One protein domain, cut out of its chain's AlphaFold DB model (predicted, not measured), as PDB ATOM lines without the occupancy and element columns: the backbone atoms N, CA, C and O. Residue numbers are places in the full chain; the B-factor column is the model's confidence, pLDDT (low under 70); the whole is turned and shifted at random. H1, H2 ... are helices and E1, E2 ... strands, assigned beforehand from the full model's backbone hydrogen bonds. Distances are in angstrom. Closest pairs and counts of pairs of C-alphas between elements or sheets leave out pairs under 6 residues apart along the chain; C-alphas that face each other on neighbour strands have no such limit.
ATOM      1  N   ASN A  41      36.542 -15.060 -20.347       53.06
ATOM      2  CA  ASN A  41      37.921 -14.580 -20.418       53.06
ATOM      3  C   ASN A  41      38.770 -15.530 -21.252       53.06
ATOM      4  O   ASN A  41      38.583 -16.739 -21.178       53.06
ATOM      5  N   GLY A  42      39.739 -15.018 -22.001       60.66
ATOM      6  CA  GLY A  42      40.620 -15.869 -22.792       60.66
ATOM      7  C   GLY A  42      41.795 -15.115 -23.389       60.66
ATOM      8  O   GLY A  42      41.882 -13.890 -23.290       60.66
ATOM      9  N   TYR A  43      42.692 -15.866 -24.012       68.12
ATOM     10  CA  TYR A  43      43.785 -15.335 -24.819       68.12
ATOM     11  C   TYR A  43      44.025 -16.242 -26.022       68.12
ATOM     12  O   TYR A  43      43.590 -17.397 -26.062       68.12
ATOM     13  N   GLY A  44      44.634 -15.661 -27.045       72.44
ATOM     14  CA  GLY A  44      44.574 -16.171 -28.397       72.44
ATOM     15  C   GLY A  44      45.669 -15.612 -29.276       72.44
ATOM     16  O   GLY A  44      46.073 -14.471 -29.070       72.44
ATOM     17  N   ASP A  45      46.098 -16.398 -30.255       72.31
ATOM     18  CA  ASP A  45      47.074 -15.992 -31.260       72.31
ATOM     19  C   ASP A  45      46.826 -16.728 -32.587       72.31
ATOM     20  O   ASP A  45      46.098 -17.728 -32.652       72.31
ATOM     21  N   PHE A  46      47.411 -16.215 -33.662       77.12
ATOM     22  CA  PHE A  46      47.360 -16.813 -34.985       77.12
ATOM     23  C   PHE A  46      48.613 -17.637 -35.251       77.12
ATOM     24  O   PHE A  46      49.742 -17.158 -35.176       77.12
ATOM     25  N   TYR A  47      48.404 -18.893 -35.638       75.44
ATOM     26  CA  TYR A  47      49.481 -19.797 -36.012       75.44
ATOM     27  C   TYR A  47      49.282 -20.308 -37.436       75.44
ATOM     28  O   TYR A  47      48.180 -20.663 -37.845       75.44
ATOM     29  N   ASP A  48      50.376 -20.412 -38.191       79.06
ATOM     30  CA  ASP A  48      50.396 -21.120 -39.473       79.06
ATOM     31  C   ASP A  48      50.294 -22.627 -39.219       79.06
ATOM     32  O   ASP A  48      51.300 -23.271 -38.920       79.06
ATOM     33  N   ILE A  49      49.087 -23.181 -39.319       79.12
ATOM     34  CA  ILE A  49      48.788 -24.595 -39.111       79.12
ATOM     35  C   ILE A  49      48.586 -25.267 -40.460       79.12
ATOM     36  O   ILE A  49      47.590 -25.045 -41.150       79.12
ATOM     37  N   ASN A  50      49.517 -26.153 -40.816       80.88
ATOM     38  CA  ASN A  50      49.485 -26.900 -42.078       80.88
ATOM     39  C   ASN A  50      49.361 -25.992 -43.325       80.88
ATOM     40  O   ASN A  50      48.710 -26.370 -44.297       80.88
ATOM     41  N   GLY A  51      50.001 -24.815 -43.316       78.50
ATOM     42  CA  GLY A  51      50.008 -23.877 -44.444       78.50
ATOM     43  C   GLY A  51      48.837 -22.894 -44.456       78.50
ATOM     44  O   GLY A  51      48.685 -22.155 -45.426       78.50
ATOM     45  N   VAL A  52      48.007 -22.889 -43.410       77.94
ATOM     46  CA  VAL A  52      46.882 -21.964 -43.252       77.94
ATOM     47  C   VAL A  52      47.013 -21.266 -41.908       77.94
ATOM     48  O   VAL A  52      47.141 -21.923 -40.879       77.94
ATOM     49  N   GLU A  53      46.957 -19.940 -41.907       78.06
ATOM     50  CA  GLU A  53      46.888 -19.167 -40.670       78.06
ATOM     51  C   GLU A  53      45.541 -19.420 -39.979       78.06
ATOM     52  O   GLU A  53      44.471 -19.187 -40.549       78.06
ATOM     53  N   LYS A  54      45.597 -19.966 -38.763       77.12
ATOM     54  CA  LYS A  54      44.431 -20.325 -37.961       77.12
ATOM     55  C   LYS A  54      44.516 -19.673 -36.596       77.12
ATOM     56  O   LYS A  54      45.577 -19.634 -35.977       77.12
ATOM     57  N   LEU A  55      43.362 -19.213 -36.129       75.12
ATOM     58  CA  LEU A  55      43.194 -18.752 -34.765       75.12
ATOM     59  C   LEU A  55      43.285 -19.941 -33.806       75.12
ATOM     60  O   LEU A  55      42.541 -20.916 -33.948       75.12
ATOM     61  N   VAL A  56      44.143 -19.811 -32.804       79.38
ATOM     62  CA  VAL A  56      44.238 -20.726 -31.674       79.38
ATOM     63  C   VAL A  56      43.973 -19.941 -30.399       79.38
ATOM     64  O   VAL A  56      44.579 -18.897 -30.190       79.38
ATOM     65  N   ILE A  57      43.062 -20.416 -29.554       77.38
ATOM     66  CA  ILE A  57      42.658 -19.714 -28.329       77.38
ATOM     67  C   ILE A  57      42.447 -20.675 -27.164       77.38
ATOM     68  O   ILE A  57      41.973 -21.802 -27.340       77.38
ATOM     69  N   ILE A  58      42.740 -20.184 -25.962       74.62
ATOM     70  CA  ILE A  58      42.268 -20.758 -24.704       74.62
ATOM     71  C   ILE A  58      41.189 -19.838 -24.140       74.62
ATOM     72  O   ILE A  58      41.404 -18.643 -23.928       74.62
ATOM     73  N   LEU A  59      40.014 -20.413 -23.902       72.12
ATOM     74  CA  LEU A  59      38.821 -19.722 -23.429       72.12
ATOM     75  C   LEU A  59      38.388 -20.296 -22.083       72.12
ATOM     76  O   LEU A  59      38.133 -21.487 -21.967       72.12
ATOM     77  N   GLY A  60      38.245 -19.452 -21.073       60.41
ATOM     78  CA  GLY A  60      37.565 -19.774 -19.825       60.41
ATOM     79  C   GLY A  60      36.098 -19.355 -19.885       60.41
ATOM     80  O   GLY A  60      35.794 -18.180 -20.099       60.41
ATOM     81  N   TRP A  61      35.187 -20.296 -19.636       60.53
ATOM     82  CA  TRP A  61      33.756 -20.021 -19.497       60.53
ATOM     83  C   TRP A  61      33.173 -20.824 -18.329       60.53
ATOM     84  O   TRP A  61      33.265 -22.049 -18.271       60.53
ATOM     85  N   GLY A  62      32.584 -20.119 -17.359       62.69
ATOM     86  CA  GLY A  62      32.017 -20.742 -16.164       62.69
ATOM     87  C   GLY A  62      33.104 -21.363 -15.282       62.69
ATOM     88  O   GLY A  62      33.903 -20.625 -14.696       62.69
ATOM     89  N   ASN A  63      33.098 -22.697 -15.192       59.94
ATOM     90  CA  ASN A  63      34.084 -23.522 -14.478       59.94
ATOM     91  C   ASN A  63      34.940 -24.373 -15.434       59.94
ATOM     92  O   ASN A  63      35.633 -25.290 -14.992       59.94
ATOM     93  N   THR A  64      34.890 -24.073 -16.731       59.59
ATOM     94  CA  THR A  64      35.507 -24.881 -17.780       59.59
ATOM     95  C   THR A  64      36.522 -24.054 -18.562       59.59
ATOM     96  O   THR A  64      36.337 -22.850 -18.760       59.59
ATOM     97  N   ILE A  65      37.606 -24.701 -19.001       68.69
ATOM     98  CA  ILE A  65      38.560 -24.127 -19.950       68.69
ATOM     99  C   ILE A  65      38.495 -24.924 -21.240       68.69
ATOM    100  O   ILE A  65      38.633 -26.145 -21.243       68.69
ATOM    101  N   TYR A  66      38.342 -24.200 -22.335       76.31
ATOM    102  CA  TYR A  66      38.302 -24.735 -23.671       76.31
ATOM    103  C   TYR A  66      39.551 -24.356 -24.446       76.31
ATOM    104  O   TYR A  66      40.067 -23.246 -24.328       76.31
ATOM    105  N   PHE A  67      39.990 -25.276 -25.289       83.00
ATOM    106  CA  PHE A  67      40.988 -25.043 -26.311       83.00
ATOM    107  C   PHE A  67      40.325 -25.063 -27.684       83.00
ATOM    108  O   PHE A  67      39.586 -25.995 -27.998       83.00
ATOM    109  N   PHE A  68      40.600 -24.056 -28.507       81.38
ATOM    110  CA  PHE A  68      40.128 -23.988 -29.883       81.38
ATOM    111  C   PHE A  68      41.309 -23.777 -30.822       81.38
ATOM    112  O   PHE A  68      42.111 -22.876 -30.632       81.38
ATOM    113  N   CYS A  69      41.407 -24.634 -31.831       73.62
ATOM    114  CA  CYS A  69      42.447 -24.618 -32.867       73.62
ATOM    115  C   CYS A  69      41.893 -25.057 -34.240       73.62
ATOM    116  O   CYS A  69      42.533 -24.860 -35.266       73.62
ATOM    117  N   ASP A  70      40.711 -25.683 -34.231       71.88
ATOM    118  CA  ASP A  70      39.942 -26.228 -35.364       71.88
ATOM    119  C   ASP A  70      38.613 -26.814 -34.851       71.88
ATOM    120  O   ASP A  70      37.607 -26.878 -35.553       71.88
ATOM    121  N   SER A  71      38.603 -27.249 -33.592       70.31
ATOM    122  CA  SER A  71      37.425 -27.675 -32.842       70.31
ATOM    123  C   SER A  71      37.547 -27.177 -31.407       70.31
ATOM    124  O   SER A  71      38.664 -26.984 -30.924       70.31
ATOM    125  N   LEU A  72      36.411 -26.957 -30.743       77.88
ATOM    126  CA  LEU A  72      36.360 -26.568 -29.336       77.88
ATOM    127  C   LEU A  72      36.489 -27.815 -28.455       77.88
ATOM    128  O   LEU A  72      35.696 -28.746 -28.585       77.88
ATOM    129  N   ILE A  73      37.481 -27.841 -27.567       82.31
ATOM    130  CA  ILE A  73      37.792 -29.002 -26.726       82.31
ATOM    131  C   ILE A  73      37.829 -28.586 -25.264       82.31
ATOM    132  O   ILE A  73      38.570 -27.679 -24.904       82.31
ATOM    133  N   ASP A  74      37.069 -29.282 -24.423       80.94
ATOM    134  CA  ASP A  74      37.099 -29.108 -22.972       80.94
ATOM    135  C   ASP A  74      38.372 -29.734 -22.375       80.94
ATOM    136  O   ASP A  74      38.557 -30.952 -22.420       80.94
ATOM    137  N   LEU A  75      39.246 -28.905 -21.797       79.50
ATOM    138  CA  LEU A  75      40.506 -29.334 -21.185       79.50
ATOM    139  C   LEU A  75      40.333 -30.006 -19.811       79.50
ATOM    140  O   LEU A  75      41.310 -30.533 -19.271       79.50
ATOM    141  N   ALA A  76      39.125 -30.013 -19.241       72.94
ATOM    142  CA  ALA A  76      38.812 -30.702 -17.990       72.94
ATOM    143  C   ALA A  76      38.641 -32.222 -18.161       72.94
ATOM    144  O   ALA A  76      38.496 -32.933 -17.172       72.94
ATOM    145  N   GLN A  77      38.675 -32.757 -19.383       73.00
ATOM    146  CA  GLN A  77      38.549 -34.200 -19.590       73.00
ATOM    147  C   GLN A  77      39.803 -34.966 -19.135       73.00
ATOM    148  O   GLN A  77      40.940 -34.658 -19.506       73.00
ATOM    149  N   ASP A  78      39.596 -36.027 -18.354       71.62
ATOM    150  CA  ASP A  78      40.688 -36.766 -17.711       71.62
ATOM    151  C   ASP A  78      41.546 -37.607 -18.640       71.62
ATOM    152  O   ASP A  78      42.731 -37.838 -18.378       71.62
ATOM    153  N   ASN A  79      40.960 -38.023 -19.752       83.44
ATOM    154  CA  ASN A  79      41.613 -38.848 -20.751       83.44
ATOM    155  C   ASN A  79      42.448 -38.033 -21.751       83.44
ATOM    156  O   ASN A  79      42.975 -38.618 -22.704       83.44
ATOM    157  N   LEU A  80      42.571 -36.712 -21.550       87.75
ATOM    158  CA  LEU A  80      43.358 -35.840 -22.411       87.75
ATOM    159  C   LEU A  80      44.848 -35.872 -22.080       87.75
ATOM    160  O   LEU A  80      45.273 -35.797 -20.924       87.75
ATOM    161  N   SER A  81      45.650 -35.908 -23.138       90.81
ATOM    162  CA  SER A  81      47.097 -35.709 -23.085       90.81
ATOM    163  C   SER A  81      47.555 -34.911 -24.297       90.81
ATOM    164  O   SER A  81      47.056 -35.120 -25.403       90.81
ATOM    165  N   ALA A  82      48.513 -34.008 -24.102       91.75
ATOM    166  CA  ALA A  82      49.112 -33.249 -25.188       91.75
ATOM    167  C   ALA A  82      50.635 -33.338 -25.157       91.75
ATOM    168  O   ALA A  82      51.247 -33.486 -24.098       91.75
ATOM    169  N   SER A  83      51.245 -33.228 -26.330       91.94
ATOM    170  CA  SER A  83      52.691 -33.153 -26.485       91.94
ATOM    171  C   SER A  83      53.065 -32.188 -27.600       91.94
ATOM    172  O   SER A  83      52.382 -32.098 -28.622       91.94
ATOM    173  N   ILE A  84      54.191 -31.500 -27.419       91.12
ATOM    174  CA  ILE A  84      54.856 -30.749 -28.480       91.12
ATOM    175  C   ILE A  84      56.129 -31.495 -28.847       91.12
ATOM    176  O   ILE A  84      56.930 -31.858 -27.987       91.12
ATOM    177  N   HIS A  85      56.311 -31.728 -30.139       87.88
ATOM    178  CA  HIS A  85      57.539 -32.268 -30.696       87.88
ATOM    179  C   HIS A  85      58.171 -31.209 -31.589       87.88
ATOM    180  O   HIS A  85      57.593 -30.827 -32.609       87.88
ATOM    181  N   SER A  86      59.366 -30.757 -31.230       83.00
ATOM    182  CA  SER A  86      60.175 -29.914 -32.106       83.00
ATOM    183  C   SER A  86      60.582 -30.726 -33.332       83.00
ATOM    184  O   SER A  86      61.219 -31.773 -33.197       83.00
ATOM    185  N   LYS A  87      60.212 -30.277 -34.532       72.69
ATOM    186  CA  LYS A  87      60.724 -30.865 -35.775       72.69
ATOM    187  C   LYS A  87      61.968 -30.101 -36.224       72.69
ATOM    188  O   LYS A  87      62.104 -28.905 -35.961       72.69
ATOM    189  N   TRP A  88      62.871 -30.782 -36.935       57.62
ATOM    190  CA  TRP A  88      63.883 -30.094 -37.737       57.62
ATOM    191  C   TRP A  88      63.156 -29.126 -38.690       57.62
ATOM    192  O   TRP A  88      62.133 -29.502 -39.257       57.62
ATOM    193  N   PHE A  89      63.658 -27.888 -38.810       64.56
ATOM    194  CA  PHE A  89      63.080 -26.741 -39.545       64.56
ATOM    195  C   PHE A  89      61.959 -25.950 -38.847       64.56
ATOM    196  O   PHE A  89      60.800 -26.131 -39.201       64.56
ATOM    197  N   LEU A  90      62.314 -25.025 -37.931       75.50
ATOM    198  CA  LEU A  90      61.500 -23.895 -37.404       75.50
ATOM    199  C   LEU A  90      59.999 -24.170 -37.154       75.50
ATOM    200  O   LEU A  90      59.179 -23.253 -37.181       75.50
ATOM    201  N   LYS A  91      59.619 -25.426 -36.930       81.94
ATOM    202  CA  LYS A  91      58.236 -25.876 -36.843       81.94
ATOM    203  C   LYS A  91      58.101 -26.822 -35.669       81.94
ATOM    204  O   LYS A  91      58.889 -27.752 -35.490       81.94
ATOM    205  N   ASN A  92      57.050 -26.602 -34.908       87.56
ATOM    206  CA  ASN A  92      56.630 -27.448 -33.815       87.56
ATOM    207  C   ASN A  92      55.471 -28.326 -34.287       87.56
ATOM    208  O   ASN A  92      54.691 -27.951 -35.164       87.56
ATOM    209  N   LYS A  93      55.365 -29.525 -33.722       89.12
ATOM    210  CA  LYS A  93      54.217 -30.410 -33.905       89.12
ATOM    211  C   LYS A  93      53.487 -30.538 -32.578       89.12
ATOM    212  O   LYS A  93      53.998 -31.202 -31.681       89.12
ATOM    213  N   PHE A  94      52.301 -29.954 -32.485       90.81
ATOM    214  CA  PHE A  94      51.387 -30.156 -31.370       90.81
ATOM    215  C   PHE A  94      50.493 -31.366 -31.644       90.81
ATOM    216  O   PHE A  94      49.911 -31.496 -32.725       90.81
ATOM    217  N   VAL A  95      50.390 -32.262 -30.666       92.56
ATOM    218  CA  VAL A  95      49.490 -33.413 -30.729       92.56
ATOM    219  C   VAL A  95      48.662 -33.478 -29.459       92.56
ATOM    220  O   VAL A  95      49.223 -33.656 -28.382       92.56
ATOM    221  N   LEU A  96      47.339 -33.411 -29.598       91.88
ATOM    222  CA  LEU A  96      46.372 -33.640 -28.524       91.88
ATOM    223  C   LEU A  96      45.688 -34.989 -28.738       91.88
ATOM    224  O   LEU A  96      45.277 -35.318 -29.855       91.88
ATOM    225  N   ARG A  97      45.551 -35.762 -27.667       92.88
ATOM    226  CA  ARG A  97      44.927 -37.085 -27.668       92.88
ATOM    227  C   ARG A  97      43.860 -37.193 -26.596       92.88
ATOM    228  O   ARG A  97      44.022 -36.608 -25.532       92.88
ATOM    229  N   SER A  98      42.846 -38.011 -26.860       89.62
ATOM    230  CA  SER A  98      41.830 -38.440 -25.896       89.62
ATOM    231  C   SER A  98      41.709 -39.960 -25.952       89.62
ATOM    232  O   SER A  98      41.502 -40.518 -27.029       89.62
ATOM    233  N   GLY A  99      41.921 -40.645 -24.825       84.19
ATOM    234  CA  GLY A  99      41.742 -42.105 -24.741       84.19
ATOM    235  C   GLY A  99      42.573 -42.917 -25.751       84.19
ATOM    236  O   GLY A  99      42.139 -43.972 -26.195       84.19
ATOM    237  N   GLY A 100      43.742 -42.410 -26.158       80.12
ATOM    238  CA  GLY A 100      44.623 -43.039 -27.155       80.12
ATOM    239  C   GLY A 100      44.384 -42.608 -28.609       80.12
ATOM    240  O   GLY A 100      45.281 -42.767 -29.437       80.12
ATOM    241  N   GLY A 101      43.242 -41.988 -28.920       89.56
ATOM    242  CA  GLY A 101      42.956 -41.401 -30.232       89.56
ATOM    243  C   GLY A 101      43.590 -40.021 -30.403       89.56
ATOM    244  O   GLY A 101      43.716 -39.265 -29.442       89.56
ATOM    245  N   VAL A 102      43.995 -39.676 -31.627       91.25
ATOM    246  CA  VAL A 102      44.513 -38.338 -31.961       91.25
ATOM    247  C   VAL A 102      43.341 -37.412 -32.274       91.25
ATOM    248  O   VAL A 102      42.640 -37.632 -33.255       91.25
ATOM    249  N   LEU A 103      43.156 -36.377 -31.451       88.75
ATOM    250  CA  LEU A 103      42.148 -35.337 -31.669       88.75
ATOM    251  C   LEU A 103      42.695 -34.202 -32.530       88.75
ATOM    252  O   LEU A 103      42.039 -33.752 -33.462       88.75
ATOM    253  N   ILE A 104      43.912 -33.745 -32.223       88.56
ATOM    254  CA  ILE A 104      44.581 -32.674 -32.961       88.56
ATOM    255  C   ILE A 104      45.987 -33.127 -33.309       88.56
ATOM    256  O   ILE A 104      46.703 -33.692 -32.482       88.56
ATOM    257  N   ASN A 105      46.383 -32.849 -34.544       90.00
ATOM    258  CA  ASN A 105      47.729 -33.057 -35.045       90.00
ATOM    259  C   ASN A 105      48.111 -31.861 -35.920       90.00
ATOM    260  O   ASN A 105      47.883 -31.855 -37.131       90.00
ATOM    261  N   ALA A 106      48.654 -30.833 -35.276       86.38
ATOM    262  CA  ALA A 106      48.959 -29.551 -35.890       86.38
ATOM    263  C   ALA A 106      50.473 -29.386 -36.034       86.38
ATOM    264  O   ALA A 106      51.226 -29.618 -35.088       86.38
ATOM    265  N   THR A 107      50.932 -28.982 -37.218       87.06
ATOM    266  CA  THR A 107      52.297 -28.474 -37.392       87.06
ATOM    267  C   THR A 107      52.225 -26.960 -37.499       87.06
ATOM    268  O   THR A 107      51.544 -26.476 -38.399       87.06
ATOM    269  N   TYR A 108      52.930 -26.246 -36.618       83.62
ATOM    270  CA  TYR A 108      52.926 -24.785 -36.545       83.62
ATOM    271  C   TYR A 108      54.335 -24.188 -36.554       83.62
ATOM    272  O   TYR A 108      55.301 -24.873 -36.216       83.62
ATOM    273  N   LYS A 109      54.483 -22.934 -36.998       79.75
ATOM    274  CA  LYS A 109      55.773 -22.218 -36.959       79.75
ATOM    275  C   LYS A 109      56.199 -21.969 -35.511       79.75
ATOM    276  O   LYS A 109      55.373 -21.628 -34.676       79.75
ATOM    277  N   LYS A 110      57.490 -22.132 -35.223       68.12
ATOM    278  CA  LYS A 110      58.075 -21.853 -33.908       68.12
ATOM    279  C   LYS A 110      58.036 -20.341 -33.655       68.12
ATOM    280  O   LYS A 110      58.644 -19.593 -34.415       68.12
ATOM    281  N   THR A 111      57.329 -19.919 -32.614       64.94
ATOM    282  CA  THR A 111      57.257 -18.526 -32.145       64.94
ATOM    283  C   THR A 111      58.150 -18.327 -30.916       64.94
ATOM    284  O   THR A 111      58.846 -19.257 -30.487       64.94
ATOM    285  N   GLU A 112      58.164 -17.113 -30.357       58.03
ATOM    286  CA  GLU A 112      58.733 -16.876 -29.029       58.03
ATOM    287  C   GLU A 112      58.047 -17.788 -28.002       58.03
ATOM    288  O   GLU A 112      56.825 -17.926 -27.977       58.03
ATOM    289  N   ILE A 113      58.865 -18.473 -27.201       53.91
ATOM    290  CA  ILE A 113      58.450 -19.569 -26.310       53.91
ATOM    291  C   ILE A 113      57.567 -19.065 -25.158       53.91
ATOM    292  O   ILE A 113      56.777 -19.828 -24.614       53.91
ATOM    293  N   GLU A 114      57.682 -17.787 -24.797       48.91
ATOM    294  CA  GLU A 114      57.057 -17.209 -23.601       48.91
ATOM    295  C   GLU A 114      55.543 -16.948 -23.744       48.91
ATOM    296  O   GLU A 114      54.888 -16.661 -22.748       48.91
ATOM    297  N   SER A 115      54.976 -17.087 -24.951       58.59
ATOM    298  CA  SER A 115      53.547 -16.859 -25.241       58.59
ATOM    299  C   SER A 115      52.964 -17.922 -26.192       58.59
ATOM    300  O   SER A 115      52.165 -17.612 -27.078       58.59
ATOM    301  N   ASP A 116      53.390 -19.183 -26.066       77.38
ATOM    302  CA  ASP A 116      52.917 -20.277 -26.925       77.38
ATOM    303  C   ASP A 116      51.690 -20.983 -26.320       77.38
ATOM    304  O   ASP A 116      51.804 -21.805 -25.409       77.38
ATOM    305  N   ILE A 117      50.510 -20.719 -26.891       81.44
ATOM    306  CA  ILE A 117      49.227 -21.284 -26.435       81.44
ATOM    307  C   ILE A 117      49.259 -22.817 -26.404       81.44
ATOM    308  O   ILE A 117      48.670 -23.443 -25.520       81.44
ATOM    309  N   PHE A 118      49.957 -23.459 -27.345       87.56
ATOM    310  CA  PHE A 118      50.076 -24.914 -27.344       87.56
ATOM    311  C   PHE A 118      50.907 -25.414 -26.156       87.56
ATOM    312  O   PHE A 118      50.630 -26.505 -25.646       87.56
ATOM    313  N   MET A 119      51.911 -24.650 -25.708       85.69
ATOM    314  CA  MET A 119      52.683 -24.985 -24.506       85.69
ATOM    315  C   MET A 119      51.821 -24.883 -23.259       85.69
ATOM    316  O   MET A 119      51.853 -25.800 -22.438       85.69
ATOM    317  N   ASP A 120      50.983 -23.857 -23.167       83.25
ATOM    318  CA  ASP A 120      50.069 -23.704 -22.039       83.25
ATOM    319  C   ASP A 120      49.099 -24.887 -21.934       83.25
ATOM    320  O   ASP A 120      48.939 -25.468 -20.858       83.25
ATOM    321  N   VAL A 121      48.527 -25.347 -23.058       87.12
ATOM    322  CA  VAL A 121      47.698 -26.570 -23.086       87.12
ATOM    323  C   VAL A 121      48.474 -27.785 -22.576       87.12
ATOM    324  O   VAL A 121      47.955 -28.567 -21.772       87.12
ATOM    325  N   VAL A 122      49.714 -27.963 -23.036       90.00
ATOM    326  CA  VAL A 122      50.575 -29.062 -22.584       90.00
ATOM    327  C   VAL A 122      50.811 -28.974 -21.075       90.00
ATOM    328  O   VAL A 122      50.669 -29.979 -20.375       90.00
ATOM    329  N   ASP A 123      51.132 -27.794 -20.560       86.06
ATOM    330  CA  ASP A 123      51.441 -27.590 -19.151       86.06
ATOM    331  C   ASP A 123      50.218 -27.749 -18.250       86.06
ATOM    332  O   ASP A 123      50.348 -28.320 -17.163       86.06
ATOM    333  N   TYR A 124      49.017 -27.381 -18.704       81.19
ATOM    334  CA  TYR A 124      47.791 -27.722 -17.981       81.19
ATOM    335  C   TYR A 124      47.612 -29.228 -17.877       81.19
ATOM    336  O   TYR A 124      47.380 -29.743 -16.784       81.19
ATOM    337  N   LEU A 125      47.741 -29.954 -18.988       86.62
ATOM    338  CA  LEU A 125      47.473 -31.392 -19.018       86.62
ATOM    339  C   LEU A 125      48.523 -32.226 -18.262       86.62
ATOM    340  O   LEU A 125      48.209 -33.345 -17.843       86.62
ATOM    341  N   LYS A 126      49.726 -31.680 -18.033       87.06
ATOM    342  CA  LYS A 126      50.765 -32.281 -17.179       87.06
ATOM    343  C   LYS A 126      50.449 -32.223 -15.686       87.06
ATOM    344  O   LYS A 126      51.024 -33.007 -14.935       87.06
ATOM    345  N   ILE A 127      49.582 -31.318 -15.231       83.06
ATOM    346  CA  ILE A 127      49.269 -31.210 -13.802       83.06
ATOM    347  C   ILE A 127      48.497 -32.456 -13.376       83.06
ATOM    348  O   ILE A 127      47.440 -32.776 -13.924       83.06
ATOM    349  N   LYS A 128      49.058 -33.160 -12.393       75.75
ATOM    350  CA  LYS A 128      48.481 -34.355 -11.785       75.75
ATOM    351  C   LYS A 128      48.528 -34.217 -10.257       75.75
ATOM    352  O   LYS A 128      49.500 -33.664  -9.745       75.75
ATOM    353  N   PRO A 129      47.519 -34.731  -9.538       76.06
ATOM    354  CA  PRO A 129      46.328 -35.413 -10.052       76.06
ATOM    355  C   PRO A 129      45.309 -34.428 -10.669       76.06
ATOM    356  O   PRO A 129      45.537 -33.216 -10.689       76.06
ATOM    357  N   PHE A 130      44.222 -34.942 -11.256       66.50
ATOM    358  CA  PHE A 130      43.227 -34.130 -11.975       66.50
ATOM    359  C   PHE A 130      42.657 -32.994 -11.125       66.50
ATOM    360  O   PHE A 130      42.460 -31.885 -11.613       66.50
ATOM    361  N   GLU A 131      42.460 -33.242  -9.843       70.38
ATOM    362  CA  GLU A 131      41.902 -32.304  -8.884       70.38
ATOM    363  C   GLU A 131      42.790 -31.062  -8.740       70.38
ATOM    364  O   GLU A 131      42.286 -29.944  -8.635       70.38
ATOM    365  N   GLU A 132      44.116 -31.221  -8.802       74.94
ATOM    366  CA  GLU A 132      45.063 -30.101  -8.764       74.94
ATOM    367  C   GLU A 132      45.067 -29.311 -10.073       74.94
ATOM    368  O   GLU A 132      45.143 -28.078 -10.072       74.94
ATOM    369  N   ARG A 133      44.903 -30.007 -11.199       73.31
ATOM    370  CA  ARG A 133      44.715 -29.382 -12.511       73.31
ATOM    371  C   ARG A 133      43.436 -28.553 -12.521       73.31
ATOM    372  O   ARG A 133      43.493 -27.378 -12.872       73.31
ATOM    373  N   LEU A 134      42.326 -29.111 -12.040       64.94
ATOM    374  CA  LEU A 134      41.048 -28.416 -11.915       64.94
ATOM    375  C   LEU A 134      41.150 -27.209 -10.976       64.94
ATOM    376  O   LEU A 134      40.656 -26.138 -11.320       64.94
ATOM    377  N   LYS A 135      41.848 -27.319  -9.837       67.62
ATOM    378  CA  LYS A 135      42.113 -26.175  -8.946       67.62
ATOM    379  C   LYS A 135      42.918 -25.082  -9.640       67.62
ATOM    380  O   LYS A 135      42.580 -23.910  -9.491       67.62
ATOM    381  N   LYS A 136      43.971 -25.424 -10.394       68.44
ATOM    382  CA  LYS A 136      44.792 -24.433 -11.112       68.44
ATOM    383  C   LYS A 136      44.007 -23.764 -12.241       68.44
ATOM    384  O   LYS A 136      44.027 -22.540 -12.333       68.44
ATOM    385  N   ILE A 137      43.263 -24.551 -13.019       64.56
ATOM    386  CA  ILE A 137      42.322 -24.086 -14.049       64.56
ATOM    387  C   ILE A 137      41.302 -23.126 -13.418       64.56
ATOM    388  O   ILE A 137      41.156 -21.997 -13.873       64.56
ATOM    389  N   THR A 138      40.680 -23.514 -12.302       60.72
ATOM    390  CA  THR A 138      39.692 -22.696 -11.576       60.72
ATOM    391  C   THR A 138      40.298 -21.399 -11.029       60.72
ATOM    392  O   THR A 138      39.710 -20.330 -11.181       60.72
ATOM    393  N   ARG A 139      41.486 -21.455 -10.409       62.62
ATOM    394  CA  ARG A 139      42.200 -20.269  -9.896       62.62
ATOM    395  C   ARG A 139      42.523 -19.291 -11.006       62.62
ATOM    396  O   ARG A 139      42.369 -18.092 -10.817       62.62
ATOM    397  N   MET A 140      42.953 -19.807 -12.147       58.62
ATOM    398  CA  MET A 140      43.245 -18.976 -13.292       58.62
ATOM    399  C   MET A 140      41.966 -18.360 -13.853       58.62
ATOM    400  O   MET A 140      41.902 -17.151 -13.974       58.62
ATOM    401  N   VAL A 141      40.901 -19.132 -14.067       52.81
ATOM    402  CA  VAL A 141      39.597 -18.570 -14.457       52.81
ATOM    403  C   VAL A 141      39.172 -17.444 -13.503       52.81
ATOM    404  O   VAL A 141      38.705 -16.408 -13.963       52.81
ATOM    405  N   ASN A 142      39.395 -17.595 -12.196       51.25
ATOM    406  CA  ASN A 142      39.117 -16.549 -11.209       51.25
ATOM    407  C   ASN A 142      40.076 -15.347 -11.279       51.25
ATOM    408  O   ASN A 142      39.632 -14.224 -11.063       51.25
ATOM    409  N   TYR A 143      41.357 -15.552 -11.591       51.12
ATOM    410  CA  TYR A 143      42.308 -14.466 -11.868       51.12
ATOM    411  C   TYR A 143      41.894 -13.666 -13.104       51.12
ATOM    412  O   TYR A 143      42.011 -12.452 -13.111       51.12
ATOM    413  N   TYR A 144      41.374 -14.347 -14.124       47.53
ATOM    414  CA  TYR A 144      40.905 -13.724 -15.353       47.53
ATOM    415  C   TYR A 144      39.526 -13.055 -15.182       47.53
ATOM    416  O   TYR A 144      39.179 -12.177 -15.962       47.53
ATOM    417  N   LYS A 145      38.719 -13.464 -14.189       44.66
ATOM    418  CA  LYS A 145      37.397 -12.877 -13.872       44.66
ATOM    419  C   LYS A 145      37.471 -11.496 -13.205       44.66
ATOM    420  O   LYS A 145      36.445 -10.818 -13.203       44.66
ATOM    421  N   ASN A 146      38.618 -11.120 -12.634       36.94
ATOM    422  CA  ASN A 146      38.856  -9.838 -11.955       36.94
ATOM    423  C   ASN A 146      39.734  -8.917 -12.805       36.94
ATOM    424  O   ASN A 146      39.589  -7.685 -12.650       36.94
TER     425      ASN A 146
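What this domain is: This is residues 41 to 146 of the 146 residues of an uncharacterized protein of Acinetobacter wuhouensis (UniProt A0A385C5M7). Two antiparallel sheets, E1 to E4 and the twisted E5 to E7, meet between E1 and E7 and partly wrap round H1, which packs on one face of each. H2 crosses E2 and E3 at one end of the body, on the same face of the first sheet as H1. The printed part has 106 residues, with seven named strands in the orders E1 E2 E3 E4 and E5 E6 E7, then two named helices; the class is mixed. The whole is compact, with a radius of gyration of the C-alphas of 13.5 A, and spans 37 by 32 by 23 A.

Where its parts are: Find C-alpha 41 at (37.921, -14.580, -20.418); E1 runs from there to residue 49 and bends by 50 degrees at residue 46. Next come E2, residues 52 to 61, 27.2 A long, E3, 64 to 68, and E4, 72 to 74. E5 is residues 80 to 87, E6 91 to 98, and E7 101 to 109, 24.0 A long. H1 is residues 117 to 126; H2, residues 130 to 145, runs 22.1 A to C-alpha 145 at (37.397, -12.877, -13.872).

How they stand to each other: Each sheet is a meander, each strand the antiparallel neighbour of the one before; look for N 45 and O 56 at 2.9 A, N 59 and O 66 at 2.9 A, N 67 and O 73 at 2.8 A, N 83 and O 95 at 2.9 A, and N 94 and O 106 at 2.8 A. The closest C-alphas of E1 and E7, Ile 49 and Tyr 108, are 4.9 A apart. H1 has a height of 10.2 A over the first sheet and 7.6 A over the second. H2 runs across the strands at 89 degrees to E2 on the local plane. H1 and H2 only just touch, with 3 pairs of C-alphas within 8 A, the closest Tyr 124 and Arg 133 at 6.5 A. In both helices every O i to N i+4 pair is within hydrogen-bond range.

The domain as a whole: The C-alphas farthest apart, Trp 88 and Asn 146, are 41.2 A apart. The printed part has no cut, and no link is long. Confidence is low, under 70, at 31 residues, among them 134 to 146.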